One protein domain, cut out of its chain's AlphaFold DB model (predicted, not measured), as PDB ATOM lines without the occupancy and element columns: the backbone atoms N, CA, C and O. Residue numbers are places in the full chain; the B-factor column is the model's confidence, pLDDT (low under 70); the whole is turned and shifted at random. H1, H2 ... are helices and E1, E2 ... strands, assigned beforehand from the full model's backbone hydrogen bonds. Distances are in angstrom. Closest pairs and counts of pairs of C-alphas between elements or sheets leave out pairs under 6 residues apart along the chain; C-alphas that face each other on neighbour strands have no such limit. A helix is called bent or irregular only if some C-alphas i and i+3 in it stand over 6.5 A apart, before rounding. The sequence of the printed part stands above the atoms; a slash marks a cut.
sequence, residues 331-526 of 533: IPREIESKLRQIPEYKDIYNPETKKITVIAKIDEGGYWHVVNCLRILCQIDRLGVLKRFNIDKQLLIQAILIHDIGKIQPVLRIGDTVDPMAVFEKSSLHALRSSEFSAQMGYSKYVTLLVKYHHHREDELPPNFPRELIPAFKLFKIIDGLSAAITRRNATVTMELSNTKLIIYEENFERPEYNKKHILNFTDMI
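AT A GLANCE: This is residues 331 to 526 of the 533 residues of the protein "HD domain-containing protein" of Thermincola ferriacetica (UniProt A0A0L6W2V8). What does one see first? A long helix, H8, runs through the middle, between the three-stranded sheet E3 E4 E5 on one side and helices H4 and H7 on the other, while H2 crosses it and the E1 and E2 hairpin packs on its residues 484 to 489. What is it built of? The 196 printed residues, of mixed class, hold eight named helices and five named strands in the order H1 E1 E2 H2 H3 H4 H5 H6 H7 H8 E3 E4 E5. E3 E4 E5 is a meander, each strand the antiparallel neighbour of the one before. How large is it? It is compact, with a radius of gyration of the C-alphas of 16.8 A, and spans 47 by 39 by 32 A.

HOW THE PARTS SIT: How do the first elements stand? H1, residues 333 to 340, touches residues 365 to 367 alone of H2, residues 365 to 382; the closest C-alphas, of Leu 339 and Tyr 367, are 4.7 A apart. E1, residues 344 to 350, and E2, residues 355 to 362, form an antiparallel hairpin, with N 346 and O 360 within hydrogen-bond range at 2.9 A. Which helices come next? H4, residues 393 to 402, touches H2 at a shallow tilt of 9 degrees, opposite ways, through residues 370 to 374 of H2 alone, the closest C-alphas being those of Val 370 and Leu 401, 6.2 A. H6, residues 427 to 440, and H7, residues 445 to 453, form a helical hairpin, closest at the C-alphas of Ala 431 and Lys 452, 4.8 A; H7 touches H4, closest at Val 447 and Ala 399, C-alphas 5.3 A apart. What does H8 meet? H8, residues 467 to 489, touches H2 with residues 479 to 487 alone, closest at the C-alphas of Ser 483 and Asn 372, 5.1 A. It is on the sheet of E3, residues 492 to 498, E4, residues 501 to 507, and E5, residues 516 to 521, at a height of 10.5 A, in two layers, a helix on one face of a sheet. N 494 and O 505, 3.0 A, and N 504 and O 518, 2.9 A, are within hydrogen-bond range. How complete are the helix backbones? Every O i to N i+4 pair is within hydrogen-bond range in H2, H6 and H7, against 3 of 4 in H1, 5 of 6 in H4 and 17 of 19 in H8; H3, residues 385 to 388, and H5, residues 420 to 423, are too short for such a pair and touch no helix.

IN THESE COORDINATES: Where are the anchors? H1 begins at C-alpha 333, (180.446, 183.773, 169.968), and E5 ends at C-alpha 521, (181.632, 178.699, 134.408). How long are the longer elements? H8 measures 33.4 A, H2 25.8 A, H6 20.5 A and E3 19.8 A. H8 is irregular, with C-alphas 468 and 471 7.0 A apart.

THE WHOLE: Which links are long? H4 to H5 and H7 to H8; the printed part has no cut. Where is confidence low? Residues 524 to 526 are under 70.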
ATOM      1  N   ILE A 331     182.215 179.191 164.882       80.25
ATOM      2  CA  ILE A 331     181.640 180.531 164.762       80.25
ATOM      3  C   ILE A 331     182.013 181.320 166.024       80.25
ATOM      4  O   ILE A 331     181.676 180.902 167.131       80.25
ATOM      5  N   PRO A 332     182.699 182.471 165.913       86.19
ATOM      6  CA  PRO A 332     182.980 183.298 167.081       86.19
ATOM      7  C   PRO A 332     181.686 183.692 167.808       86.19
ATOM      8  O   PRO A 332     180.727 184.132 167.174       86.19
ATOM      9  N   ARG A 333     181.660 183.575 169.143       84.88
ATOM     10  CA  ARG A 333     180.446 183.773 169.968       84.88
ATOM     11  C   ARG A 333     179.739 185.108 169.724       84.88
ATOM     12  O   ARG A 333     178.517 185.187 169.751       84.88
ATOM     13  N   GLU A 334     180.513 186.161 169.497       89.50
ATOM     14  CA  GLU A 334     180.012 187.506 169.202       89.50
ATOM     15  C   GLU A 334     179.282 187.593 167.850       89.50
ATOM     16  O   GLU A 334     178.279 188.298 167.737       89.50
ATOM     17  N   ILE A 335     179.726 186.828 166.848       92.19
ATOM     18  CA  ILE A 335     179.044 186.681 165.557       92.19
ATOM     19  C   ILE A 335     177.800 185.808 165.729       92.19
ATOM     20  O   ILE A 335     176.712 186.198 165.309       92.19
ATOM     21  N   GLU A 336     177.937 184.660 166.396       90.94
ATOM     22  CA  GLU A 336     176.834 183.726 166.640       90.94
ATOM     23  C   GLU A 336     175.657 184.410 167.350       90.94
ATOM     24  O   GLU A 336     174.514 184.303 166.904       90.94
ATOM     25  N   SER A 337     175.936 185.158 168.423       92.00
ATOM     26  CA  SER A 337     174.914 185.860 169.201       92.00
ATOM     27  C   SER A 337     174.120 186.853 168.350       92.00
ATOM     28  O   SER A 337     172.897 186.914 168.474       92.00
ATOM     29  N   LYS A 338     174.785 187.587 167.446       94.12
ATOM     30  CA  LYS A 338     174.110 188.497 166.510       94.12
ATOM     31  C   LYS A 338     173.261 187.736 165.495       94.12
ATOM     32  O   LYS A 338     172.114 188.104 165.272       94.12
ATOM     33  N   LEU A 339     173.789 186.659 164.914       94.44
ATOM     34  CA  LEU A 339     173.076 185.867 163.908       94.44
ATOM     35  C   LEU A 339     171.808 185.205 164.463       94.44
ATOM     36  O   LEU A 339     170.781 185.192 163.786       94.44
ATOM     37  N   ARG A 340     171.845 184.700 165.703       94.12
ATOM     38  CA  ARG A 340     170.677 184.090 166.367       94.12
ATOM     39  C   ARG A 340     169.537 185.084 166.615       94.12
ATOM     40  O   ARG A 340     168.380 184.685 166.686       94.12
ATOM     41  N   GLN A 341     169.833 186.380 166.696       95.19
ATOM     42  CA  GLN A 341     168.813 187.421 166.871       95.19
ATOM     43  C   GLN A 341     168.081 187.776 165.572       95.19
ATOM     44  O   GLN A 341     167.069 188.474 165.619       95.19
ATOM     45  N   ILE A 342     168.570 187.314 164.417       95.44
ATOM     46  CA  ILE A 342     168.014 187.644 163.106       95.44
ATOM     47  C   ILE A 342     167.000 186.557 162.718       95.44
ATOM     48  O   ILE A 342     167.408 185.439 162.386       95.44
ATOM     49  N   PRO A 343     165.686 186.840 162.740       95.62
ATOM     50  CA  PRO A 343     164.696 185.892 162.255       95.62
ATOM     51  C   PRO A 343     164.727 185.800 160.728       95.62
ATOM     52  O   PRO A 343     165.052 186.760 160.028       95.62
ATOM     53  N   GLU A 344     164.307 184.654 160.210       95.00
ATOM     54  CA  GLU A 344     163.959 184.498 158.799       95.00
ATOM     55  C   GLU A 344     162.488 184.114 158.666       95.00
ATOM     56  O   GLU A 344     161.887 183.557 159.585       95.00
ATOM     57  N   TYR A 345     161.890 184.422 157.519       95.00
ATOM     58  CA  TYR A 345     160.468 184.193 157.288       95.00
ATOM     59  C   TYR A 345     160.261 183.213 156.139       95.00
ATOM     60  O   TYR A 345     160.965 183.255 155.128       95.00
ATOM     61  N   LYS A 346     159.275 182.329 156.308       93.50
ATOM     62  CA  LYS A 346     158.656 181.611 155.197       93.50
ATOM     63  C   LYS A 346     157.404 182.375 154.814       93.50
ATOM     64  O   LYS A 346     156.586 182.688 155.679       93.50
ATOM     65  N   ASP A 347     157.234 182.648 153.534       93.06
ATOM     66  CA  ASP A 347     156.144 183.476 153.035       93.06
ATOM     67  C   ASP A 347     155.562 182.917 151.744       93.06
ATOM     68  O   ASP A 347     156.262 182.203 151.039       93.06
ATOM     69  N   ILE A 348     154.294 183.202 151.436       90.94
ATOM     70  CA  ILE A 348     153.654 182.959 150.132       90.94
ATOM     71  C   ILE A 348     153.610 184.278 149.361       90.94
ATOM     72  O   ILE A 348     153.025 185.246 149.840       90.94
ATOM     73  N   TYR A 349     154.181 184.302 148.157       90.75
ATOM     74  CA  TYR A 349     154.121 185.459 147.267       90.75
ATOM     75  C   TYR A 349     152.838 185.434 146.433       90.75
ATOM     76  O   TYR A 349     152.560 184.456 145.741       90.75
ATOM     77  N   ASN A 350     152.076 186.527 146.464       91.56
ATOM     78  CA  ASN A 350     150.930 186.738 145.589       91.56
ATOM     79  C   ASN A 350     151.366 187.604 144.386       91.56
ATOM     80  O   ASN A 350     151.642 188.793 144.569       91.56
ATOM     81  N   PRO A 351     151.412 187.055 143.156       89.62
ATOM     82  CA  PRO A 351     151.921 187.775 141.988       89.62
ATOM     83  C   PRO A 351     151.034 188.939 141.526       89.62
ATOM     84  O   PRO A 351     151.560 189.895 140.960       89.62
ATOM     85  N   GLU A 352     149.724 188.892 141.781       93.94
ATOM     86  CA  GLU A 352     148.784 189.951 141.388       93.94
ATOM     87  C   GLU A 352     148.968 191.201 142.249       93.94
ATOM     88  O   GLU A 352     149.036 192.322 141.747       93.94
ATOM     89  N   THR A 353     149.094 191.002 143.561       94.50
ATOM     90  CA  THR A 353     149.243 192.100 144.528       94.50
ATOM     91  C   THR A 353     150.698 192.472 144.797       94.50
ATOM     92  O   THR A 353     150.951 193.511 145.404       94.50
ATOM     93  N   LYS A 354     151.648 191.631 144.366       94.00
ATOM     94  CA  LYS A 354     153.088 191.702 144.671       94.00
ATOM     95  C   LYS A 354     153.414 191.691 146.170       94.00
ATOM     96  O   LYS A 354     154.498 192.107 146.572       94.00
ATOM     97  N   LYS A 355     152.483 191.220 146.999       96.88
ATOM     98  CA  LYS A 355     152.647 191.109 148.451       96.88
ATOM     99  C   LYS A 355     153.077 189.708 148.840       96.88
ATOM    100  O   LYS A 355     152.847 188.747 148.105       96.88
ATOM    101  N   ILE A 356     153.667 189.603 150.021       95.25
ATOM    102  CA  ILE A 356     153.959 188.324 150.656       95.25
ATOM    103  C   ILE A 356     153.062 188.132 151.878       95.25
ATOM    104  O   ILE A 356     152.789 189.095 152.593       95.25
ATOM    105  N   THR A 357     152.628 186.900 152.125       97.12
ATOM    106  CA  THR A 357     151.925 186.502 153.351       97.12
ATOM    107  C   THR A 357     152.826 185.580 154.160       97.12
ATOM    108  O   THR A 357     153.191 184.507 153.682       97.12
ATOM    109  N   VAL A 358     153.200 185.983 155.375       97.12
ATOM    110  CA  VAL A 358     154.081 185.192 156.248       97.12
ATOM    111  C   VAL A 358     153.341 183.948 156.738       97.12
ATOM    112  O   VAL A 358     152.285 184.052 157.356       97.12
ATOM    113  N   ILE A 359     153.904 182.767 156.493       94.81
ATOM    114  CA  ILE A 359     153.329 181.472 156.897       94.81
ATOM    115  C   ILE A 359     154.097 180.807 158.036       94.81
ATOM    116  O   ILE A 359     153.531 179.998 158.764       94.81
ATOM    117  N   ALA A 360     155.372 181.150 158.213       93.62
ATOM    118  CA  ALA A 360     156.159 180.703 159.352       93.62
ATOM    119  C   ALA A 360     157.262 181.710 159.675       93.62
ATOM    120  O   ALA A 360     157.781 182.399 158.793       93.62
ATOM    121  N   LYS A 361     157.649 181.740 160.949       94.62
ATOM    122  CA  LYS A 361     158.829 182.445 161.439       94.62
ATOM    123  C   LYS A 361     159.872 181.410 161.848       94.62
ATOM    124  O   LYS A 361     159.545 180.452 162.542       94.62
ATOM    125  N   ILE A 362     161.101 181.601 161.394       91.81
ATOM    126  CA  ILE A 362     162.261 180.791 161.748       91.81
ATOM    127  C   ILE A 362     163.067 181.621 162.738       91.81
ATOM    128  O   ILE A 362     163.802 182.537 162.350       91.81
ATOM    129  N   ASP A 363     162.877 181.332 164.022       91.31
ATOM    130  CA  ASP A 363     163.726 181.901 165.061       91.31
ATOM    131  C   ASP A 363     165.174 181.450 164.817       91.31
ATOM    132  O   ASP A 363     165.423 180.329 164.370       91.31
ATOM    133  N   GLU A 364     166.129 182.360 165.021       93.56
ATOM    134  CA  GLU A 364     167.546 182.143 164.689       93.56
ATOM    135  C   GLU A 364     167.820 181.859 163.199       93.56
ATOM    136  O   GLU A 364     168.842 181.272 162.837       93.56
ATOM    137  N   GLY A 365     166.926 182.284 162.304       93.56
ATOM    138  CA  GLY A 365     167.054 182.044 160.869       93.56
ATOM    139  C   GLY A 365     168.383 182.510 160.262       93.56
ATOM    140  O   GLY A 365     168.938 181.806 159.418       93.56
ATOM    141  N   GLY A 366     168.939 183.638 160.720       94.94
ATOM    142  CA  GLY A 366     170.251 184.128 160.281       94.94
ATOM    143  C   GLY A 366     171.406 183.191 160.651       94.94
ATOM    144  O   GLY A 366     172.336 183.007 159.866       94.94
ATOM    145  N   TYR A 367     171.329 182.527 161.806       93.50
ATOM    146  CA  TYR A 367     172.298 181.506 162.207       93.50
ATOM    147  C   TYR A 367     172.208 180.273 161.297       93.50
ATOM    148  O   TYR A 367     173.214 179.840 160.727       93.50
ATOM    149  N   TRP A 368     170.997 179.749 161.083       90.81
ATOM    150  CA  TRP A 368     170.782 178.584 160.217       90.81
ATOM    151  C   TRP A 368     171.165 178.849 158.758       90.81
ATOM    152  O   TRP A 368     171.713 177.967 158.093       90.81
ATOM    153  N   HIS A 369     170.959 180.076 158.279       94.62
ATOM    154  CA  HIS A 369     171.436 180.542 156.978       94.62
ATOM    155  C   HIS A 369     172.955 180.394 156.835       94.62
ATOM    156  O   HIS A 369     173.427 179.745 155.899       94.62
ATOM    157  N   VAL A 370     173.730 180.897 157.801       94.69
ATOM    158  CA  VAL A 370     175.199 180.789 157.798       94.69
ATOM    159  C   VAL A 370     175.666 179.334 157.898       94.69
ATOM    160  O   VAL A 370     176.569 178.924 157.164       94.69
ATOM    161  N   VAL A 371     175.026 178.512 158.735       88.50
ATOM    162  CA  VAL A 371     175.321 177.069 158.813       88.50
ATOM    163  C   VAL A 371     175.091 176.391 157.458       88.50
ATOM    164  O   VAL A 371     175.936 175.621 156.992       88.50
ATOM    165  N   ASN A 372     173.988 176.707 156.777       90.50
ATOM    166  CA  ASN A 372     173.695 176.173 155.450       90.50
ATOM    167  C   ASN A 372     174.707 176.650 154.394       90.50
ATOM    168  O   ASN A 372     175.144 175.833 153.583       90.50
ATOM    169  N   CYS A 373     175.171 177.904 154.449       95.62
ATOM    170  CA  CYS A 373     176.272 178.387 153.607       95.62
ATOM    171  C   CYS A 373     177.538 177.529 153.770       95.62
ATOM    172  O   CYS A 373     178.136 177.101 152.781       95.62
ATOM    173  N   LEU A 374     177.937 177.233 155.013       90.94
ATOM    174  CA  LEU A 374     179.116 176.408 155.304       90.94
ATOM    175  C   LEU A 374     178.944 174.958 154.828       90.94
ATOM    176  O   LEU A 374     179.886 174.361 154.300       90.94
ATOM    177  N   ARG A 375     177.736 174.392 154.960       86.62
ATOM    178  CA  ARG A 375     177.404 173.059 154.429       86.62
ATOM    179  C   ARG A 375     177.547 173.014 152.910       86.62
ATOM    180  O   ARG A 375     178.188 172.097 152.394       86.62
ATOM    181  N   ILE A 376     177.005 174.012 152.211       92.38
ATOM    182  CA  ILE A 376     177.128 174.137 150.756       92.38
ATOM    183  C   ILE A 376     178.604 174.287 150.356       92.38
ATOM    184  O   ILE A 376     179.082 173.562 149.483       92.38
ATOM    185  N   LEU A 377     179.365 175.155 151.032       95.06
ATOM    186  CA  LEU A 377     180.798 175.323 150.768       95.06
ATOM    187  C   LEU A 377     181.568 174.005 150.943       95.06
ATOM    188  O   LEU A 377     182.442 173.691 150.138       95.06
ATOM    189  N   CYS A 378     181.229 173.202 151.956       87.56
ATOM    190  CA  CYS A 378     181.830 171.887 152.171       87.56
ATOM    191  C   CYS A 378     181.541 170.918 151.012       87.56
ATOM    192  O   CYS A 378     182.428 170.172 150.598       87.56
ATOM    193  N   GLN A 379     180.328 170.933 150.453       85.94
ATOM    194  CA  GLN A 379     179.994 170.136 149.266       85.94
ATOM    195  C   GLN A 379     180.803 170.589 148.043       85.94
ATOM    196  O   GLN A 379     181.395 169.757 147.356       85.94
ATOM    197  N   ILE A 380     180.905 171.900 147.821       92.69
ATOM    198  CA  ILE A 380     181.690 172.496 146.731       92.69
ATOM    199  C   ILE A 380     183.185 172.148 146.860       92.69
ATOM    200  O   ILE A 380     183.835 171.792 145.875       92.69
ATOM    201  N   ASP A 381     183.732 172.202 148.075       92.50
ATOM    202  CA  ASP A 381     185.118 171.825 148.372       92.50
ATOM    203  C   ASP A 381     185.374 170.336 148.099       92.50
ATOM    204  O   ASP A 381     186.379 169.980 147.485       92.50
ATOM    205  N   ARG A 382     184.429 169.454 148.459       85.81
ATOM    206  CA  ARG A 382     184.508 168.009 148.162       85.81
ATOM    207  C   ARG A 382     184.514 167.702 146.669       85.81
ATOM    208  O   ARG A 382     185.152 166.734 146.266       85.81
ATOM    209  N   LEU A 383     183.854 168.525 145.855       89.31
ATOM    210  CA  LEU A 383     183.931 168.443 144.391       89.31
ATOM    211  C   LEU A 383     185.282 168.936 143.837       89.31
ATOM    212  O   LEU A 383     185.535 168.827 142.640       89.31
ATOM    213  N   GLY A 384     186.163 169.475 144.684       90.44
ATOM    214  CA  GLY A 384     187.484 169.972 144.306       90.44
ATOM    215  C   GLY A 384     187.467 171.355 143.655       90.44
ATOM    216  O   GLY A 384     188.506 171.791 143.164       90.44
ATOM    217  N   VAL A 385     186.326 172.056 143.659       94.25
ATOM    218  CA  VAL A 385     186.146 173.360 142.992       94.25
ATOM    219  C   VAL A 385     187.136 174.392 143.528       94.25
ATOM    220  O   VAL A 385     187.850 175.013 142.744       94.25
ATOM    221  N   LEU A 386     187.236 174.537 144.855       94.31
ATOM    222  CA  LEU A 386     188.092 175.557 145.476       94.31
ATOM    223  C   LEU A 386     189.559 175.375 145.078       94.31
ATOM    224  O   LEU A 386     190.204 176.309 144.608       94.31
ATOM    225  N   LYS A 387     190.060 174.139 145.177       92.31
ATOM    226  CA  LYS A 387     191.430 173.792 144.787       92.31
ATOM    227  C   LYS A 387     191.659 173.953 143.282       92.31
ATOM    228  O   LYS A 387     192.688 174.483 142.881       92.31
ATOM    229  N   ARG A 388     190.726 173.482 142.447       92.25
ATOM    230  CA  ARG A 388     190.864 173.479 140.982       92.25
ATOM    231  C   ARG A 388     190.906 174.886 140.390       92.25
ATOM    232  O   ARG A 388     191.630 175.097 139.424       92.25
ATOM    233  N   PHE A 389     190.144 175.820 140.953       91.06
ATOM    234  CA  PHE A 389     190.046 177.197 140.457       91.06
ATOM    235  C   PHE A 389     190.763 178.211 141.355       91.06
ATOM    236  O   PHE A 389     190.511 179.406 141.239       91.06
ATOM    237  N   ASN A 390     191.653 177.736 142.233       93.06
ATOM    238  CA  ASN A 390     192.469 178.557 143.132       93.06
ATOM    239  C   ASN A 390     191.654 179.589 143.941       93.06
ATOM    240  O   ASN A 390     192.039 180.749 144.071       93.06
ATOM    241  N   ILE A 391     190.499 179.169 144.462       95.50
ATOM    242  CA  ILE A 391     189.637 180.000 145.303       95.50
ATOM    243  C   ILE A 391     190.039 179.784 146.759       95.50
ATOM    244  O   ILE A 391     189.984 178.660 147.264       95.50
ATOM    245  N   ASP A 392     190.413 180.864 147.443       96.56
ATOM    246  CA  ASP A 392     190.791 180.807 148.852       96.56
ATOM    247  C   ASP A 392     189.593 180.390 149.726       96.56
ATOM    248  O   ASP A 392     188.601 181.108 149.887       96.56
ATOM    249  N   LYS A 393     189.705 179.192 150.307       96.00
ATOM    250  CA  LYS A 393     188.704 178.613 151.204       96.00
ATOM    251  C   LYS A 393     188.536 179.425 152.488       96.00
ATOM    252  O   LYS A 393     187.408 179.578 152.947       96.00
ATOM    253  N   GLN A 394     189.625 179.916 153.082       95.75
ATOM    254  CA  GLN A 394     189.565 180.663 154.342       95.75
ATOM    255  C   GLN A 394     188.896 182.016 154.138       95.75
ATOM    256  O   GLN A 394     188.041 182.402 154.932       95.75
ATOM    257  N   LEU A 395     189.206 182.679 153.025       97.44
ATOM    258  CA  LEU A 395     188.538 183.907 152.607       97.44
ATOM    259  C   LEU A 395     187.010 183.733 152.526       97.44
ATOM    260  O   LEU A 395     186.271 184.557 153.066       97.44
ATOM    261  N   LEU A 396     186.529 182.653 151.894       97.94
ATOM    262  CA  LEU A 396     185.093 182.362 151.793       97.94
ATOM    263  C   LEU A 396     184.456 182.028 153.140       97.94
ATOM    264  O   LEU A 396     183.367 182.520 153.418       97.94
ATOM    265  N   ILE A 397     185.116 181.219 153.975       95.94
ATOM    266  CA  ILE A 397     184.615 180.905 155.321       95.94
ATOM    267  C   ILE A 397     184.434 182.202 156.111       95.94
ATOM    268  O   ILE A 397     183.352 182.449 156.635       95.94
ATOM    269  N   GLN A 398     185.455 183.059 156.146       96.25
ATOM    270  CA  GLN A 398     185.399 184.327 156.871       96.25
ATOM    271  C   GLN A 398     184.287 185.240 156.344       96.25
ATOM    272  O   GLN A 398     183.528 185.779 157.145       96.25
ATOM    273  N   ALA A 399     184.139 185.368 155.020       98.12
ATOM    274  CA  ALA A 399     183.063 186.157 154.420       98.12
ATOM    275  C   ALA A 399     181.671 185.597 154.767       98.12
ATOM    276  O   ALA A 399     180.800 186.351 155.195       98.12
ATOM    277  N   ILE A 400     181.475 184.277 154.663       97.81
ATOM    278  CA  ILE A 400     180.215 183.600 155.006       97.81
ATOM    279  C   ILE A 400     179.821 183.859 156.459       97.81
ATOM    280  O   ILE A 400     178.662 184.171 156.718       97.81
ATOM    281  N   LEU A 401     180.760 183.756 157.400       95.44
ATOM    282  CA  LEU A 401     180.454 183.909 158.823       95.44
ATOM    283  C   LEU A 401     179.886 185.289 159.164       95.44
ATOM    284  O   LEU A 401     179.059 185.398 160.062       95.44
ATOM    285  N   ILE A 402     180.316 186.333 158.451       96.38
ATOM    286  CA  ILE A 402     180.035 187.717 158.845       96.38
ATOM    287  C   ILE A 402     179.120 188.483 157.888       96.38
ATOM    288  O   ILE A 402     178.726 189.596 158.215       96.38
ATOM    289  N   HIS A 403     178.781 187.954 156.710       98.00
ATOM    290  CA  HIS A 403     178.118 188.768 155.680       98.00
ATOM    291  C   HIS A 403     176.750 189.336 156.062       98.00
ATOM    292  O   HIS A 403     176.391 190.414 155.591       98.00
ATOM    293  N   ASP A 404     176.035 188.653 156.953       97.00
ATOM    294  CA  ASP A 404     174.674 189.002 157.360       97.00
ATOM    295  C   ASP A 404     174.585 189.529 158.805       97.00
ATOM    296  O   ASP A 404     173.494 189.816 159.290       97.00
ATOM    297  N   ILE A 405     175.710 189.744 159.505       96.12
ATOM    298  CA  ILE A 405     175.689 190.212 160.911       96.12
ATOM    299  C   ILE A 405     175.123 191.628 161.080       96.12
ATOM    300  O   ILE A 405     174.756 192.016 162.187       96.12
ATOM    301  N   GLY A 406     175.101 192.422 160.007       95.81
ATOM    302  CA  GLY A 406     174.537 193.769 159.966       95.81
ATOM    303  C   GLY A 406     173.086 193.832 159.487       95.81
ATOM    304  O   GLY A 406     172.589 194.939 159.263       95.81
ATOM    305  N   LYS A 407     172.420 192.690 159.282       95.69
ATOM    306  CA  LYS A 407     171.049 192.605 158.765       95.69
ATOM    307  C   LYS A 407     170.025 192.994 159.819       95.69
ATOM    308  O   LYS A 407     170.079 192.527 160.954       95.69
ATOM    309  N   ILE A 408     169.082 193.846 159.428       93.81
ATOM    310  CA  ILE A 408     167.982 194.279 160.281       93.81
ATOM    311  C   ILE A 408     166.699 193.732 159.670       93.81
ATOM    312  O   ILE A 408     166.337 194.071 158.546       93.81
ATOM    313  N   GLN A 409     166.015 192.869 160.416       93.00
ATOM    314  CA  GLN A 409     164.769 192.262 159.967       93.00
ATOM    315  C   GLN A 409     163.567 192.925 160.650       93.00
ATOM    316  O   GLN A 409     163.620 193.202 161.852       93.00
ATOM    317  N   PRO A 410     162.465 193.157 159.916       94.06
ATOM    318  CA  PRO A 410     161.216 193.608 160.506       94.06
ATOM    319  C   PRO A 410     160.659 192.521 161.432       94.06
ATOM    320  O   PRO A 410     160.920 191.331 161.244       94.06
ATOM    321  N   VAL A 411     159.859 192.919 162.422       93.69
ATOM    322  CA  VAL A 411     159.132 191.981 163.287       93.69
ATOM    323  C   VAL A 411     157.781 191.687 162.645       93.69
ATOM    324  O   VAL A 411     156.884 192.526 162.697       93.69
ATOM    325  N   LEU A 412     157.645 190.507 162.042       96.12
ATOM    326  CA  LEU A 412     156.418 190.052 161.387       96.12
ATOM    327  C   LEU A 412     155.813 188.857 162.119       96.12
ATOM    328  O   LEU A 412     156.521 188.034 162.707       96.12
ATOM    329  N   ARG A 413     154.487 188.762 162.073       96.19
ATOM    330  CA  ARG A 413     153.699 187.656 162.617       96.19
ATOM    331  C   ARG A 413     153.209 186.756 161.492       96.19
ATOM    332  O   ARG A 413     153.037 187.175 160.351       96.19
ATOM    333  N   ILE A 414     152.954 185.497 161.833       96.69
ATOM    334  CA  ILE A 414     152.296 184.560 160.920       96.69
ATOM    335  C   ILE A 414     150.906 185.114 160.579       96.69
ATOM    336  O   ILE A 414     150.159 185.506 161.474       96.69
ATOM    337  N   GLY A 415     150.580 185.149 159.290       96.62
ATOM    338  CA  GLY A 415     149.365 185.744 158.737       96.62
ATOM    339  C   GLY A 415     149.538 187.178 158.227       96.62
ATOM    340  O   GLY A 415     148.711 187.629 157.431       96.62
ATOM    341  N   ASP A 416     150.611 187.882 158.607       97.81
ATOM    342  CA  ASP A 416     150.857 189.239 158.116       97.81
ATOM    343  C   ASP A 416     151.032 189.225 156.597       97.81
ATOM    344  O   ASP A 416     151.828 188.457 156.050       97.81
ATOM    345  N   THR A 417     150.289 190.098 155.913       97.88
ATOM    346  CA  THR A 417     150.416 190.314 154.470       97.88
ATOM    347  C   THR A 417     150.998 191.693 154.215       97.88
ATOM    348  O   THR A 417     150.340 192.708 154.453       97.88
ATOM    349  N   VAL A 418     152.232 191.733 153.724       97.44
ATOM    350  CA  VAL A 418     153.019 192.964 153.596       97.44
ATOM    351  C   VAL A 418     153.558 193.145 152.184       97.44
ATOM    352  O   VAL A 418     153.745 192.181 151.442       97.44
ATOM    353  N   ASP A 419     153.811 194.397 151.807       96.69
ATOM    354  CA  ASP A 419     154.638 194.696 150.639       96.69
ATOM    355  C   ASP A 419     156.114 194.496 151.025       96.69
ATOM    356  O   ASP A 419     156.620 195.236 151.882       96.69
ATOM    357  N   PRO A 420     156.822 193.514 150.433       93.56
ATOM    358  CA  PRO A 420     158.200 193.232 150.802       93.56
ATOM    359  C   PRO A 420     159.142 194.415 150.534       93.56
ATOM    360  O   PRO A 420     160.106 194.588 151.270       93.56
ATOM    361  N   MET A 421     158.866 195.259 149.533       93.25
ATOM    362  CA  MET A 421     159.709 196.419 149.209       93.25
ATOM    363  C   MET A 421     159.530 197.584 150.182       93.25
ATOM    364  O   MET A 421     160.420 198.424 150.296       93.25
ATOM    365  N   ALA A 422     158.389 197.646 150.868       94.88
ATOM    366  CA  ALA A 422     158.121 198.666 151.876       94.88
ATOM    367  C   ALA A 422     158.637 198.266 153.265       94.88
ATOM    368  O   ALA A 422     158.974 199.135 154.067       94.88
ATOM    369  N   VAL A 423     158.658 196.963 153.560       95.50
ATOM    370  CA  VAL A 423     158.892 196.450 154.917       95.50
ATOM    371  C   VAL A 423     160.304 195.907 155.120       95.50
ATOM    372  O   VAL A 423     160.861 196.076 156.205       95.50
ATOM    373  N   PHE A 424     160.906 195.291 154.103       93.75
ATOM    374  CA  PHE A 424     162.299 194.861 154.175       93.75
ATOM    375  C   PHE A 424     163.213 195.962 153.658       93.75
ATOM    376  O   PHE A 424     162.920 196.642 152.672       93.75
ATOM    377  N   GLU A 425     164.353 196.130 154.317       92.69
ATOM    378  CA  GLU A 425     165.368 197.049 153.831       92.69
ATOM    379  C   GLU A 425     165.996 196.556 152.520       92.69
ATOM    380  O   GLU A 425     165.999 195.366 152.192       92.69
ATOM    381  N   LYS A 426     166.585 197.489 151.768       92.75
ATOM    382  CA  LYS A 426     167.396 197.129 150.605       92.75
ATOM    383  C   LYS A 426     168.599 196.309 151.065       92.75
ATOM    384  O   LYS A 426     169.365 196.759 151.913       92.75
ATOM    385  N   SER A 427     168.814 195.164 150.428       92.00
ATOM    386  CA  SER A 427     169.856 194.206 150.809       92.00
ATOM    387  C   SER A 427     171.286 194.772 150.753       92.00
ATOM    388  O   SER A 427     172.162 194.385 151.520       92.00
ATOM    389  N   SER A 428     171.543 195.763 149.895       94.19
ATOM    390  CA  SER A 428     172.837 196.456 149.852       94.19
ATOM    391  C   SER A 428     173.172 197.223 151.139       94.19
ATOM    392  O   SER A 428     174.352 197.425 151.430       94.19
ATOM    393  N   LEU A 429     172.170 197.628 151.929       95.56
ATOM    394  CA  LEU A 429     172.386 198.355 153.182       95.56
ATOM    395  C   LEU A 429     172.955 197.448 154.271       95.56
ATOM    396  O   LEU A 429     173.907 197.842 154.948       95.56
ATOM    397  N   HIS A 430     172.436 196.226 154.424       96.00
ATOM    398  CA  HIS A 430     173.008 195.297 155.398       96.00
ATOM    399  C   HIS A 430     174.382 194.801 154.966       96.00
ATOM    400  O   HIS A 430     175.264 194.700 155.810       96.00
ATOM    401  N   ALA A 431     174.603 194.587 153.666       97.31
ATOM    402  CA  ALA A 431     175.919 194.229 153.143       97.31
ATOM    403  C   ALA A 431     176.973 195.294 153.489       97.31
ATOM    404  O   ALA A 431     178.082 194.968 153.922       97.31
ATOM    405  N   LEU A 432     176.609 196.578 153.375       97.56
ATOM    406  CA  LEU A 432     177.472 197.684 153.780       97.56
ATOM    407  C   LEU A 432     177.780 197.642 155.283       97.56
ATOM    408  O   LEU A 432     178.954 197.620 155.650       97.56
ATOM    409  N   ARG A 433     176.760 197.551 156.145       97.88
ATOM    410  CA  ARG A 433     176.953 197.503 157.609       97.88
ATOM    411  C   ARG A 433     177.764 196.285 158.055       97.88
ATOM    412  O   ARG A 433     178.674 196.410 158.869       97.88
ATOM    413  N   SER A 434     177.499 195.109 157.487       97.69
ATOM    414  CA  SER A 434     178.295 193.902 157.732       97.69
ATOM    415  C   SER A 434     179.758 194.088 157.326       97.69
ATOM    416  O   SER A 434     180.653 193.588 158.006       97.69
ATOM    417  N   SER A 435     180.032 194.839 156.253       98.00
ATOM    418  CA  SER A 435     181.407 195.136 155.833       98.00
ATOM    419  C   SER A 435     182.123 196.096 156.789       98.00
ATOM    420  O   SER A 435     183.314 195.937 157.043       98.00
ATOM    421  N   GLU A 436     181.402 197.045 157.384       97.81
ATOM    422  CA  GLU A 436     181.949 197.932 158.415       97.81
ATOM    423  C   GLU A 436     182.307 197.142 159.679       97.81
ATOM    424  O   GLU A 436     183.413 197.289 160.199       97.81
ATOM    425  N   PHE A 437     181.428 196.233 160.118       95.94
ATOM    426  CA  PHE A 437     181.737 195.307 161.211       95.94
ATOM    427  C   PHE A 437     182.929 194.401 160.880       95.94
ATOM    428  O   PHE A 437     183.802 194.214 161.722       95.94
ATOM    429  N   SER A 438     183.004 193.882 159.650       95.06
ATOM    430  CA  SER A 438     184.136 193.079 159.175       95.06
ATOM    431  C   SER A 438     185.465 193.829 159.324       95.06
ATOM    432  O   SER A 438     186.421 193.289 159.884       95.06
ATOM    433  N   ALA A 439     185.511 195.095 158.900       95.62
ATOM    434  CA  ALA A 439     186.698 195.930 159.038       95.62
ATOM    435  C   ALA A 439     187.049 196.207 160.512       95.62
ATOM    436  O   ALA A 439     188.217 196.128 160.888       95.62
ATOM    437  N   GLN A 440     186.051 196.482 161.359       95.31
ATOM    438  CA  GLN A 440     186.244 196.709 162.799       95.31
ATOM    439  C   GLN A 440     186.780 195.469 163.530       95.31
ATOM    440  O   GLN A 440     187.590 195.598 164.441       95.31
ATOM    441  N   MET A 441     186.364 194.275 163.105       93.44
ATOM    442  CA  MET A 441     186.841 192.989 163.629       93.44
ATOM    443  C   MET A 441     188.233 192.596 163.097       93.44
ATOM    444  O   MET A 441     188.743 191.531 163.439       93.44
ATOM    445  N   GLY A 442     188.863 193.428 162.260       94.56
ATOM    446  CA  GLY A 442     190.215 193.194 161.749       94.56
ATOM    447  C   GLY A 442     190.305 192.158 160.626       94.56
ATOM    448  O   GLY A 442     191.398 191.668 160.338       94.56
ATOM    449  N   TYR A 443     189.191 191.815 159.969       95.75
ATOM    450  CA  TYR A 443     189.236 190.966 158.779       95.75
ATOM    451  C   TYR A 443     189.939 191.676 157.616       95.75
ATOM    452  O   TYR A 443     189.982 192.904 157.522       95.75
ATOM    453  N   SER A 444     190.489 190.889 156.689       97.50
ATOM    454  CA  SER A 444     191.211 191.443 155.545       97.50
ATOM    455  C   SER A 444     190.308 192.309 154.657       97.50
ATOM    456  O   SER A 444     189.086 192.124 154.574       97.50
ATOM    457  N   LYS A 445     190.930 193.221 153.898       97.75
ATOM    458  CA  LYS A 445     190.232 194.028 152.885       97.75
ATOM    459  C   LYS A 445     189.458 193.150 151.894       97.75
ATOM    460  O   LYS A 445     188.387 193.542 151.448       97.75
ATOM    461  N   TYR A 446     189.977 191.972 151.554       98.31
ATOM    462  CA  TYR A 446     189.334 191.056 150.610       98.31
ATOM    463  C   TYR A 446     188.049 190.452 151.175       98.31
ATOM    464  O   TYR A 446     187.031 190.470 150.484       98.31
ATOM    465  N   VAL A 447     188.053 190.023 152.443       98.31
ATOM    466  CA  VAL A 447     186.827 189.599 153.143       98.31
ATOM    467  C   VAL A 447     185.819 190.748 153.158       98.31
ATOM    468  O   VAL A 447     184.673 190.577 152.747       98.31
ATOM    469  N   THR A 448     186.270 191.941 153.557       98.31
ATOM    470  CA  THR A 448     185.423 193.139 153.652       98.31
ATOM    471  C   THR A 448     184.768 193.476 152.308       98.31
ATOM    472  O   THR A 448     183.588 193.816 152.264       98.31
ATOM    473  N   LEU A 449     185.499 193.359 151.194       98.44
ATOM    474  CA  LEU A 449     184.966 193.609 149.851       98.44
ATOM    475  C   LEU A 449     183.935 192.558 149.426       98.44
ATOM    476  O   LEU A 449     182.891 192.935 148.893       98.44
ATOM    477  N   LEU A 450     184.186 191.268 149.677       98.44
ATOM    478  CA  LEU A 450     183.205 190.215 149.391       98.44
ATOM    479  C   LEU A 450     181.907 190.454 150.165       98.44
ATOM    480  O   LEU A 450     180.826 190.424 149.579       98.44
ATOM    481  N   VAL A 451     182.020 190.776 151.454       98.44
ATOM    482  CA  VAL A 451     180.877 191.105 152.312       98.44
ATOM    483  C   VAL A 451     180.167 192.367 151.835       98.44
ATOM    484  O   VAL A 451     178.948 192.373 151.735       98.44
ATOM    485  N   LYS A 452     180.884 193.430 151.472       98.44
ATOM    486  CA  LYS A 452     180.255 194.676 151.017       98.44
ATOM    487  C   LYS A 452     179.425 194.486 149.749       98.44
ATOM    488  O   LYS A 452     178.364 195.091 149.602       98.44
ATOM    489  N   TYR A 453     179.922 193.671 148.820       98.25
ATOM    490  CA  TYR A 453     179.365 193.602 147.476       98.25
ATOM    491  C   TYR A 453     178.501 192.370 147.198       98.25
ATOM    492  O   TYR A 453     177.922 192.320 146.123       98.25
ATOM    493  N   HIS A 454     178.325 191.415 148.118       97.19
ATOM    494  CA  HIS A 454     177.626 190.147 147.826       97.19
ATOM    495  C   HIS A 454     176.191 190.277 147.267       97.19
ATOM    496  O   HIS A 454     175.735 189.394 146.551       97.19
ATOM    497  N   HIS A 455     175.483 191.388 147.477       95.94
ATOM    498  CA  HIS A 455     174.184 191.625 146.825       95.94
ATOM    499  C   HIS A 455     174.235 192.396 145.497       95.94
ATOM    500  O   HIS A 455     173.218 192.492 144.816       95.94
ATOM    501  N   HIS A 456     175.401 192.894 145.089       95.50
ATOM    502  CA  HIS A 456     175.589 193.638 143.843       95.50
ATOM    503  C   HIS A 456     175.752 192.687 142.666       95.50
ATOM    504  O   HIS A 456     176.291 191.587 142.799       95.50
ATOM    505  N   ARG A 457     175.299 193.089 141.487       94.00
ATOM    506  CA  ARG A 457     175.649 192.436 140.227       94.00
ATOM    507  C   ARG A 457     177.129 192.667 139.906       94.00
ATOM    508  O   ARG A 457     177.776 193.549 140.456       94.00
ATOM    509  N   GLU A 458     177.678 191.851 139.015       91.69
ATOM    510  CA  GLU A 458     179.084 191.976 138.613       91.69
ATOM    511  C   GLU A 458     179.362 193.294 137.870       91.69
ATOM    512  O   GLU A 458     180.413 193.892 138.068       91.69
ATOM    513  N   ASP A 459     178.393 193.788 137.094       94.75
ATOM    514  CA  ASP A 459     178.426 195.093 136.417       94.75
ATOM    515  C   ASP A 459     178.196 196.289 137.360       94.75
ATOM    516  O   ASP A 459     178.399 197.432 136.962       94.75
ATOM    517  N   GLU A 460     177.816 196.037 138.615       95.69
ATOM    518  CA  GLU A 460     177.685 197.049 139.673       95.69
ATOM    519  C   GLU A 460     178.945 197.143 140.557       95.69
ATOM    520  O   GLU A 460     179.013 197.987 141.454       95.69
ATOM    521  N   LEU A 461     179.948 196.283 140.335       96.19
ATOM    522  CA  LEU A 461     181.210 196.333 141.070       96.19
ATOM    523  C   LEU A 461     182.015 197.584 140.690       96.19
ATOM    524  O   LEU A 461     182.006 198.010 139.532       96.19
ATOM    525  N   PRO A 462     182.763 198.182 141.637       96.56
ATOM    526  CA  PRO A 462     183.581 199.342 141.321       96.56
ATOM    527  C   PRO A 462     184.707 198.959 140.339       96.56
ATOM    528  O   PRO A 462     185.222 197.841 140.409       96.56
ATOM    529  N   PRO A 463     185.176 199.884 139.476       94.75
ATOM    530  CA  PRO A 463     186.212 199.587 138.476       94.75
ATOM    531  C   PRO A 463     187.532 199.050 139.049       94.75
ATOM    532  O   PRO A 463     188.304 198.408 138.343       94.75
ATOM    533  N   ASN A 464     187.799 199.322 140.330       94.62
ATOM    534  CA  ASN A 464     188.975 198.867 141.065       94.62
ATOM    535  C   ASN A 464     188.707 197.643 141.963       94.62
ATOM    536  O   ASN A 464     189.518 197.355 142.847       94.62
ATOM    537  N   PHE A 465     187.580 196.942 141.789       96.81
ATOM    538  CA  PHE A 465     187.338 195.679 142.480       96.81
ATOM    539  C   PHE A 465     188.411 194.653 142.061       96.81
ATOM    540  O   PHE A 465     188.630 194.479 140.858       96.81
ATOM    541  N   PRO A 466     189.097 193.978 143.006       95.69
ATOM    542  CA  PRO A 466     190.173 193.050 142.666       95.69
ATOM    543  C   PRO A 466     189.657 191.903 141.788       95.69
ATOM    544  O   PRO A 466     188.760 191.156 142.188       95.69
ATOM    545  N   ARG A 467     190.204 191.766 140.574       93.00
ATOM    546  CA  ARG A 467     189.731 190.776 139.589       93.00
ATOM    547  C   ARG A 467     189.921 189.345 140.080       93.00
ATOM    548  O   ARG A 467     189.093 188.486 139.800       93.00
ATOM    549  N   GLU A 468     190.963 189.104 140.868       92.38
ATOM    550  CA  GLU A 468     191.239 187.816 141.499       92.38
ATOM    551  C   GLU A 468     190.140 187.368 142.479       92.38
ATOM    552  O   GLU A 468     190.009 186.178 142.750       92.38
ATOM    553  N   LEU A 469     189.308 188.295 142.976       95.62
ATOM    554  CA  LEU A 469     188.181 187.982 143.858       95.62
ATOM    555  C   LEU A 469     186.905 187.605 143.109       95.62
ATOM    556  O   LEU A 469     185.981 187.093 143.734       95.62
ATOM    557  N   ILE A 470     186.824 187.826 141.794       94.50
ATOM    558  CA  ILE A 470     185.609 187.569 141.009       94.50
ATOM    559  C   ILE A 470     185.131 186.105 141.105       94.50
ATOM    560  O   ILE A 470     183.932 185.902 141.321       94.50
ATOM    561  N   PRO A 471     185.999 185.072 141.024       94.38
ATOM    562  CA  PRO A 471     185.564 183.689 141.225       94.38
ATOM    563  C   PRO A 471     184.953 183.450 142.610       94.38
ATOM    564  O   PRO A 471     183.868 182.874 142.719       94.38
ATOM    565  N   ALA A 472     185.621 183.936 143.664       96.38
ATOM    566  CA  ALA A 472     185.146 183.826 145.042       96.38
ATOM    567  C   ALA A 472     183.820 184.574 145.229       96.38
ATOM    568  O   ALA A 472     182.896 184.042 145.830       96.38
ATOM    569  N   PHE A 473     183.701 185.767 144.651       96.81
ATOM    570  CA  PHE A 473     182.501 186.591 144.671       96.81
ATOM    571  C   PHE A 473     181.300 185.879 144.048       96.81
ATOM    572  O   PHE A 473     180.277 185.722 144.710       96.81
ATOM    573  N   LYS A 474     181.412 185.391 142.804       95.12
ATOM    574  CA  LYS A 474     180.287 184.711 142.139       95.12
ATOM    575  C   LYS A 474     179.883 183.438 142.881       95.12
ATOM    576  O   LYS A 474     178.692 183.178 143.036       95.12
ATOM    577  N   LEU A 475     180.864 182.675 143.368       96.56
ATOM    578  CA  LEU A 475     180.603 181.482 144.166       96.56
ATOM    579  C   LEU A 475     179.899 181.834 145.479       96.56
ATOM    580  O   LEU A 475     178.901 181.208 145.822       96.56
ATOM    581  N   PHE A 476     180.372 182.868 146.172       97.81
ATOM    582  CA  PHE A 476     179.806 183.323 147.435       97.81
ATOM    583  C   PHE A 476     178.344 183.758 147.286       97.81
ATOM    584  O   PHE A 476     177.497 183.324 148.061       97.81
ATOM    585  N   LYS A 477     178.019 184.513 146.232       96.06
ATOM    586  CA  LYS A 477     176.637 184.905 145.916       96.06
ATOM    587  C   LYS A 477     175.701 183.723 145.699       96.06
ATOM    588  O   LYS A 477     174.549 183.751 146.120       96.06
ATOM    589  N   ILE A 478     176.181 182.703 144.991       96.19
ATOM    590  CA  ILE A 478     175.396 181.494 144.748       96.19
ATOM    591  C   ILE A 478     175.198 180.718 146.049       96.19
ATOM    592  O   ILE A 478     174.086 180.276 146.314       96.19
ATOM    593  N   ILE A 479     176.234 180.605 146.885       97.56
ATOM    594  CA  ILE A 479     176.126 179.981 148.209       97.56
ATOM    595  C   ILE A 479     175.062 180.691 149.058       97.56
ATOM    596  O   ILE A 479     174.188 180.008 149.583       97.56
ATOM    597  N   ASP A 480     175.099 182.024 149.128       97.62
ATOM    598  CA  ASP A 480     174.123 182.852 149.854       97.62
ATOM    599  C   ASP A 480     172.683 182.673 149.330       97.62
ATOM    600  O   ASP A 480     171.738 182.440 150.083       97.62
ATOM    601  N   GLY A 481     172.490 182.687 148.008       95.69
ATOM    602  CA  GLY A 481     171.165 182.457 147.423       95.69
ATOM    603  C   GLY A 481     170.608 181.055 147.714       95.69
ATOM    604  O   GLY A 481     169.423 180.900 148.021       95.69
ATOM    605  N   LEU A 482     171.459 180.028 147.640       95.56
ATOM    606  CA  LEU A 482     171.074 178.636 147.882       95.56
ATOM    607  C   LEU A 482     170.794 178.366 149.361       95.56
ATOM    608  O   LEU A 482     169.841 177.658 149.678       95.56
ATOM    609  N   SER A 483     171.574 178.925 150.284       95.75
ATOM    610  CA  SER A 483     171.308 178.777 151.719       95.75
ATOM    611  C   SER A 483     169.999 179.452 152.119       95.75
ATOM    612  O   SER A 483     169.232 178.858 152.878       95.75
ATOM    613  N   ALA A 484     169.667 180.615 151.548       93.81
ATOM    614  CA  ALA A 484     168.360 181.239 151.744       93.81
ATOM    615  C   ALA A 484     167.220 180.339 151.226       93.81
ATOM    616  O   ALA A 484     166.176 180.220 151.873       93.81
ATOM    617  N   ALA A 485     167.430 179.654 150.093       92.06
ATOM    618  CA  ALA A 485     166.486 178.672 149.563       92.06
ATOM    619  C   ALA A 485     166.266 177.496 150.527       92.06
ATOM    620  O   ALA A 485     165.120 177.157 150.826       92.06
ATOM    621  N   ILE A 486     167.348 176.911 151.045       87.19
ATOM    622  CA  ILE A 486     167.297 175.798 152.003       87.19
ATOM    623  C   ILE A 486     166.575 176.241 153.280       87.19
ATOM    624  O   ILE A 486     165.628 175.588 153.709       87.19
ATOM    625  N   THR A 487     166.969 177.381 153.850       89.19
ATOM    626  CA  THR A 487     166.438 177.879 155.126       89.19
ATOM    627  C   THR A 487     164.948 178.216 155.028       89.19
ATOM    628  O   THR A 487     164.155 177.776 155.858       89.19
ATOM    629  N   ARG A 488     164.527 178.965 154.000       89.56
ATOM    630  CA  ARG A 488     163.150 179.487 153.913       89.56
ATOM    631  C   ARG A 488     162.175 178.552 153.199       89.56
ATOM    632  O   ARG A 488     160.980 178.615 153.460       89.56
ATOM    633  N   ARG A 489     162.647 177.690 152.297       86.81
ATOM    634  CA  ARG A 489     161.778 176.876 151.422       86.81
ATOM    635  C   ARG A 489     162.052 175.379 151.507       86.81
ATOM    636  O   ARG A 489     161.479 174.625 150.731       86.81
ATOM    637  N   ASN A 490     162.920 174.951 152.429       81.94
ATOM    638  CA  ASN A 490     163.368 173.562 152.530       81.94
ATOM    639  C   ASN A 490     163.907 173.040 151.181       81.94
ATOM    640  O   ASN A 490     163.706 171.876 150.830       81.94
ATOM    641  N   ALA A 491     164.546 173.920 150.398       84.69
ATOM    642  CA  ALA A 491     165.082 173.548 149.098       84.69
ATOM    643  C   ALA A 491     166.135 172.444 149.245       84.69
ATOM    644  O   ALA A 491     166.893 172.401 150.214       84.69
ATOM    645  N   THR A 492     166.205 171.572 148.250       81.12
ATOM    646  CA  THR A 492     167.260 170.577 148.110       81.12
ATOM    647  C   THR A 492     168.214 171.020 147.010       81.12
ATOM    648  O   THR A 492     167.791 171.523 145.970       81.12
ATOM    649  N   VAL A 493     169.512 170.848 147.253       83.75
ATOM    650  CA  VAL A 493     170.570 171.273 146.335       83.75
ATOM    651  C   VAL A 493     171.439 170.074 145.968       83.75
ATOM    652  O   VAL A 493     172.019 169.438 146.850       83.75
ATOM    653  N   THR A 494     171.543 169.781 144.672       84.38
ATOM    654  CA  THR A 494     172.583 168.900 144.109       84.38
ATOM    655  C   THR A 494     173.609 169.711 143.351       84.38
ATOM    656  O   THR A 494     173.330 170.799 142.841       84.38
ATOM    657  N   MET A 495     174.814 169.154 143.256       91.44
ATOM    658  CA  MET A 495     175.909 169.766 142.529       91.44
ATOM    659  C   MET A 495     176.729 168.710 141.807       91.44
ATOM    660  O   MET A 495     177.067 167.677 142.381       91.44
ATOM    661  N   GLU A 496     177.118 169.025 140.580       90.81
ATOM    662  CA  GLU A 496     178.089 168.258 139.813       90.81
ATOM    663  C   GLU A 496     179.132 169.199 139.207       90.81
ATOM    664  O   GLU A 496     178.840 170.332 138.810       90.81
ATOM    665  N   LEU A 497     180.378 168.732 139.141       92.44
ATOM    666  CA  LEU A 497     181.461 169.451 138.485       92.44
ATOM    667  C   LEU A 497     181.768 168.771 137.151       92.44
ATOM    668  O   LEU A 497     182.316 167.670 137.124       92.44
ATOM    669  N   SER A 498     181.454 169.448 136.048       90.81
ATOM    670  CA  SER A 498     181.764 168.989 134.693       90.81
ATOM    671  C   SER A 498     182.778 169.929 134.053       90.81
ATOM    672  O   SER A 498     182.476 171.081 133.733       90.81
ATOM    673  N   ASN A 499     184.011 169.448 133.878       89.88
ATOM    674  CA  ASN A 499     185.144 170.238 133.391       89.88
ATOM    675  C   ASN A 499     185.355 171.523 134.211       89.88
ATOM    676  O   ASN A 499     185.857 171.476 135.333       89.88
ATOM    677  N   THR A 500     184.994 172.667 133.637       90.81
ATOM    678  CA  THR A 500     185.152 174.009 134.207       90.81
ATOM    679  C   THR A 500     183.832 174.604 134.684       90.81
ATOM    680  O   THR A 500     183.781 175.778 135.041       90.81
ATOM    681  N   LYS A 501     182.760 173.806 134.675       93.75
ATOM    682  CA  LYS A 501     181.409 174.229 135.024       93.75
ATOM    683  C   LYS A 501     180.947 173.518 136.283       93.75
ATOM    684  O   LYS A 501     180.838 172.293 136.301       93.75
ATOM    685  N   LEU A 502     180.647 174.295 137.317       94.88
ATOM    686  CA  LEU A 502     179.862 173.821 138.448       94.88
ATOM    687  C   LEU A 502     178.389 173.979 138.079       94.88
ATOM    688  O   LEU A 502     177.908 175.096 137.866       94.88
ATOM    689  N   ILE A 503     177.702 172.851 137.953       95.62
ATOM    690  CA  ILE A 503     176.278 172.795 137.654       95.62
ATOM    691  C   ILE A 503     175.563 172.498 138.964       95.62
ATOM    692  O   ILE A 503     175.885 171.532 139.652       95.62
ATOM    693  N   ILE A 504     174.618 173.358 139.316       94.75
ATOM    694  CA  ILE A 504     173.880 173.285 140.569       94.75
ATOM    695  C   ILE A 504     172.407 173.215 140.228       94.75
ATOM    696  O   ILE A 504     171.908 174.021 139.439       94.75
ATOM    697  N   TYR A 505     171.712 172.285 140.856       91.25
ATOM    698  CA  TYR A 505     170.277 172.167 140.724       91.25
ATOM    699  C   TYR A 505     169.650 172.443 142.089       91.25
ATOM    700  O   TYR A 505     169.989 171.811 143.089       91.25
ATOM    701  N   GLU A 506     168.765 173.430 142.117       91.31
ATOM    702  CA  GLU A 506     167.959 173.833 143.262       91.31
ATOM    703  C   GLU A 506     166.534 173.334 143.019       91.31
ATOM    704  O   GLU A 506     165.879 173.790 142.079       91.31
ATOM    705  N   GLU A 507     166.048 172.417 143.853       85.25
ATOM    706  CA  GLU A 507     164.658 171.952 143.817       85.25
ATOM    707  C   GLU A 507     163.917 172.337 145.092       85.25
ATOM    708  O   GLU A 507     164.399 172.166 146.209       85.25
ATOM    709  N   ASN A 508     162.701 172.829 144.913       84.06
ATOM    710  CA  ASN A 508     161.796 173.276 145.950       84.06
ATOM    711  C   ASN A 508     160.525 172.425 145.834       84.06
ATOM    712  O   ASN A 508     159.662 172.701 145.004       84.06
ATOM    713  N   PHE A 509     160.403 171.377 146.652       71.81
ATOM    714  CA  PHE A 509     159.272 170.441 146.565       71.81
ATOM    715  C   PHE A 509     157.925 171.123 146.835       71.81
ATOM    716  O   PHE A 509     156.960 170.914 146.108       71.81
ATOM    717  N   GLU A 510     157.881 171.984 147.853       70.88
ATOM    718  CA  GLU A 510     156.679 172.744 148.207       70.88
ATOM    719  C   GLU A 510     156.344 173.824 147.167       70.88
ATOM    720  O   GLU A 510     155.205 174.285 147.124       70.88
ATOM    721  N   ARG A 511     157.326 174.243 146.349       73.88
ATOM    722  CA  ARG A 511     157.185 175.327 145.363       73.88
ATOM    723  C   ARG A 511     158.021 175.125 144.099       73.88
ATOM    724  O   ARG A 511     159.051 175.794 143.926       73.88
ATOM    725  N   PRO A 512     157.588 174.227 143.201       79.25
ATOM    726  CA  PRO A 512     158.341 173.876 142.001       79.25
ATOM    727  C   PRO A 512     158.659 175.064 141.081       79.25
ATOM    728  O   PRO A 512     159.629 175.013 140.329       79.25
ATOM    729  N   GLU A 513     157.896 176.158 141.148       80.38
ATOM    730  CA  GLU A 513     158.134 177.389 140.388       80.38
ATOM    731  C   GLU A 513     159.469 178.076 140.720       80.38
ATOM    732  O   GLU A 513     159.968 178.883 139.935       80.38
ATOM    733  N   TYR A 514     160.074 177.746 141.863       80.75
ATOM    734  CA  TYR A 514     161.396 178.233 142.246       80.75
ATOM    735  C   TYR A 514     162.537 177.293 141.856       80.75
ATOM    736  O   TYR A 514     163.691 177.618 142.142       80.75
ATOM    737  N   ASN A 515     162.254 176.160 141.206       85.69
ATOM    738  CA  ASN A 515     163.295 175.252 140.738       85.69
ATOM    739  C   ASN A 515     164.221 175.969 139.755       85.69
ATOM    740  O   ASN A 515     163.773 176.597 138.792       85.69
ATOM    741  N   LYS A 516     165.529 175.881 139.995       92.44
ATOM    742  CA  LYS A 516     166.537 176.587 139.203       92.44
ATOM    743  C   LYS A 516     167.730 175.697 138.916       92.44
ATOM    744  O   LYS A 516     168.181 174.925 139.754       92.44
ATOM    745  N   LYS A 517     168.280 175.876 137.719       93.50
ATOM    746  CA  LYS A 517     169.588 175.355 137.338       93.50
ATOM    747  C   LYS A 517     170.565 176.518 137.275       93.50
ATOM    748  O   LYS A 517     170.408 177.407 136.441       93.50
ATOM    749  N   HIS A 518     171.575 176.498 138.133       93.06
ATOM    750  CA  HIS A 518     172.662 177.471 138.115       93.06
ATOM    751  C   HIS A 518     173.875 176.843 137.432       93.06
ATOM    752  O   HIS A 518     174.206 175.681 137.669       93.06
ATOM    753  N   ILE A 519     174.538 177.602 136.564       93.50
ATOM    754  CA  ILE A 519     175.762 177.166 135.892       93.50
ATOM    755  C   ILE A 519     176.822 178.228 136.144       93.50
ATOM    756  O   ILE A 519     176.736 179.336 135.621       93.50
ATOM    757  N   LEU A 520     177.825 177.877 136.945       91.69
ATOM    758  CA  LEU A 520     179.003 178.706 137.165       91.69
ATOM    759  C   LEU A 520     180.129 178.199 136.273       91.69
ATOM    760  O   LEU A 520     180.640 177.098 136.483       91.69
ATOM    761  N   ASN A 521     180.502 178.997 135.273       91.12
ATOM    762  CA  ASN A 521     181.632 178.699 134.408       91.12
ATOM    763  C   ASN A 521     182.887 179.428 134.892       91.12
ATOM    764  O   ASN A 521     182.932 180.657 134.901       91.12
ATOM    765  N   PHE A 522     183.910 178.665 135.259       86.25
ATOM    766  CA  PHE A 522     185.166 179.212 135.757       86.25
ATOM    767  C   PHE A 522     186.168 179.550 134.639       86.25
ATOM    768  O   PHE A 522     187.127 180.264 134.909       86.25
ATOM    769  N   THR A 523     185.966 179.121 133.382       80.25
ATOM    770  CA  THR A 523     186.839 179.568 132.265       80.25
ATOM    771  C   THR A 523     186.647 181.030 131.935       80.25
ATOM    772  O   THR A 523     187.613 181.705 131.615       80.25
ATOM    773  N   ASP A 524     185.422 181.533 132.076       65.88
ATOM    774  CA  ASP A 524     185.106 182.940 131.814       65.88
ATOM    775  C   ASP A 524     185.686 183.852 132.916       65.88
ATOM    776  O   ASP A 524     185.593 185.073 132.842       65.88
ATOM    777  N   MET A 525     186.268 183.248 133.961       64.94
ATOM    778  CA  MET A 525     186.847 183.913 135.126       64.94
ATOM    779  C   MET A 525     188.377 183.843 135.165       64.94
ATOM    780  O   MET A 525     189.000 184.614 135.895       64.94
ATOM    781  N   ILE A 526     188.985 182.918 134.417       55.78
ATOM    782  CA  ILE A 526     190.437 182.833 134.266       55.78
ATOM    783  C   ILE A 526     190.785 183.713 133.073       55.78
ATOM    784  O   ILE A 526     190.441 183.406 131.935       55.78
TER     785      ILE A 526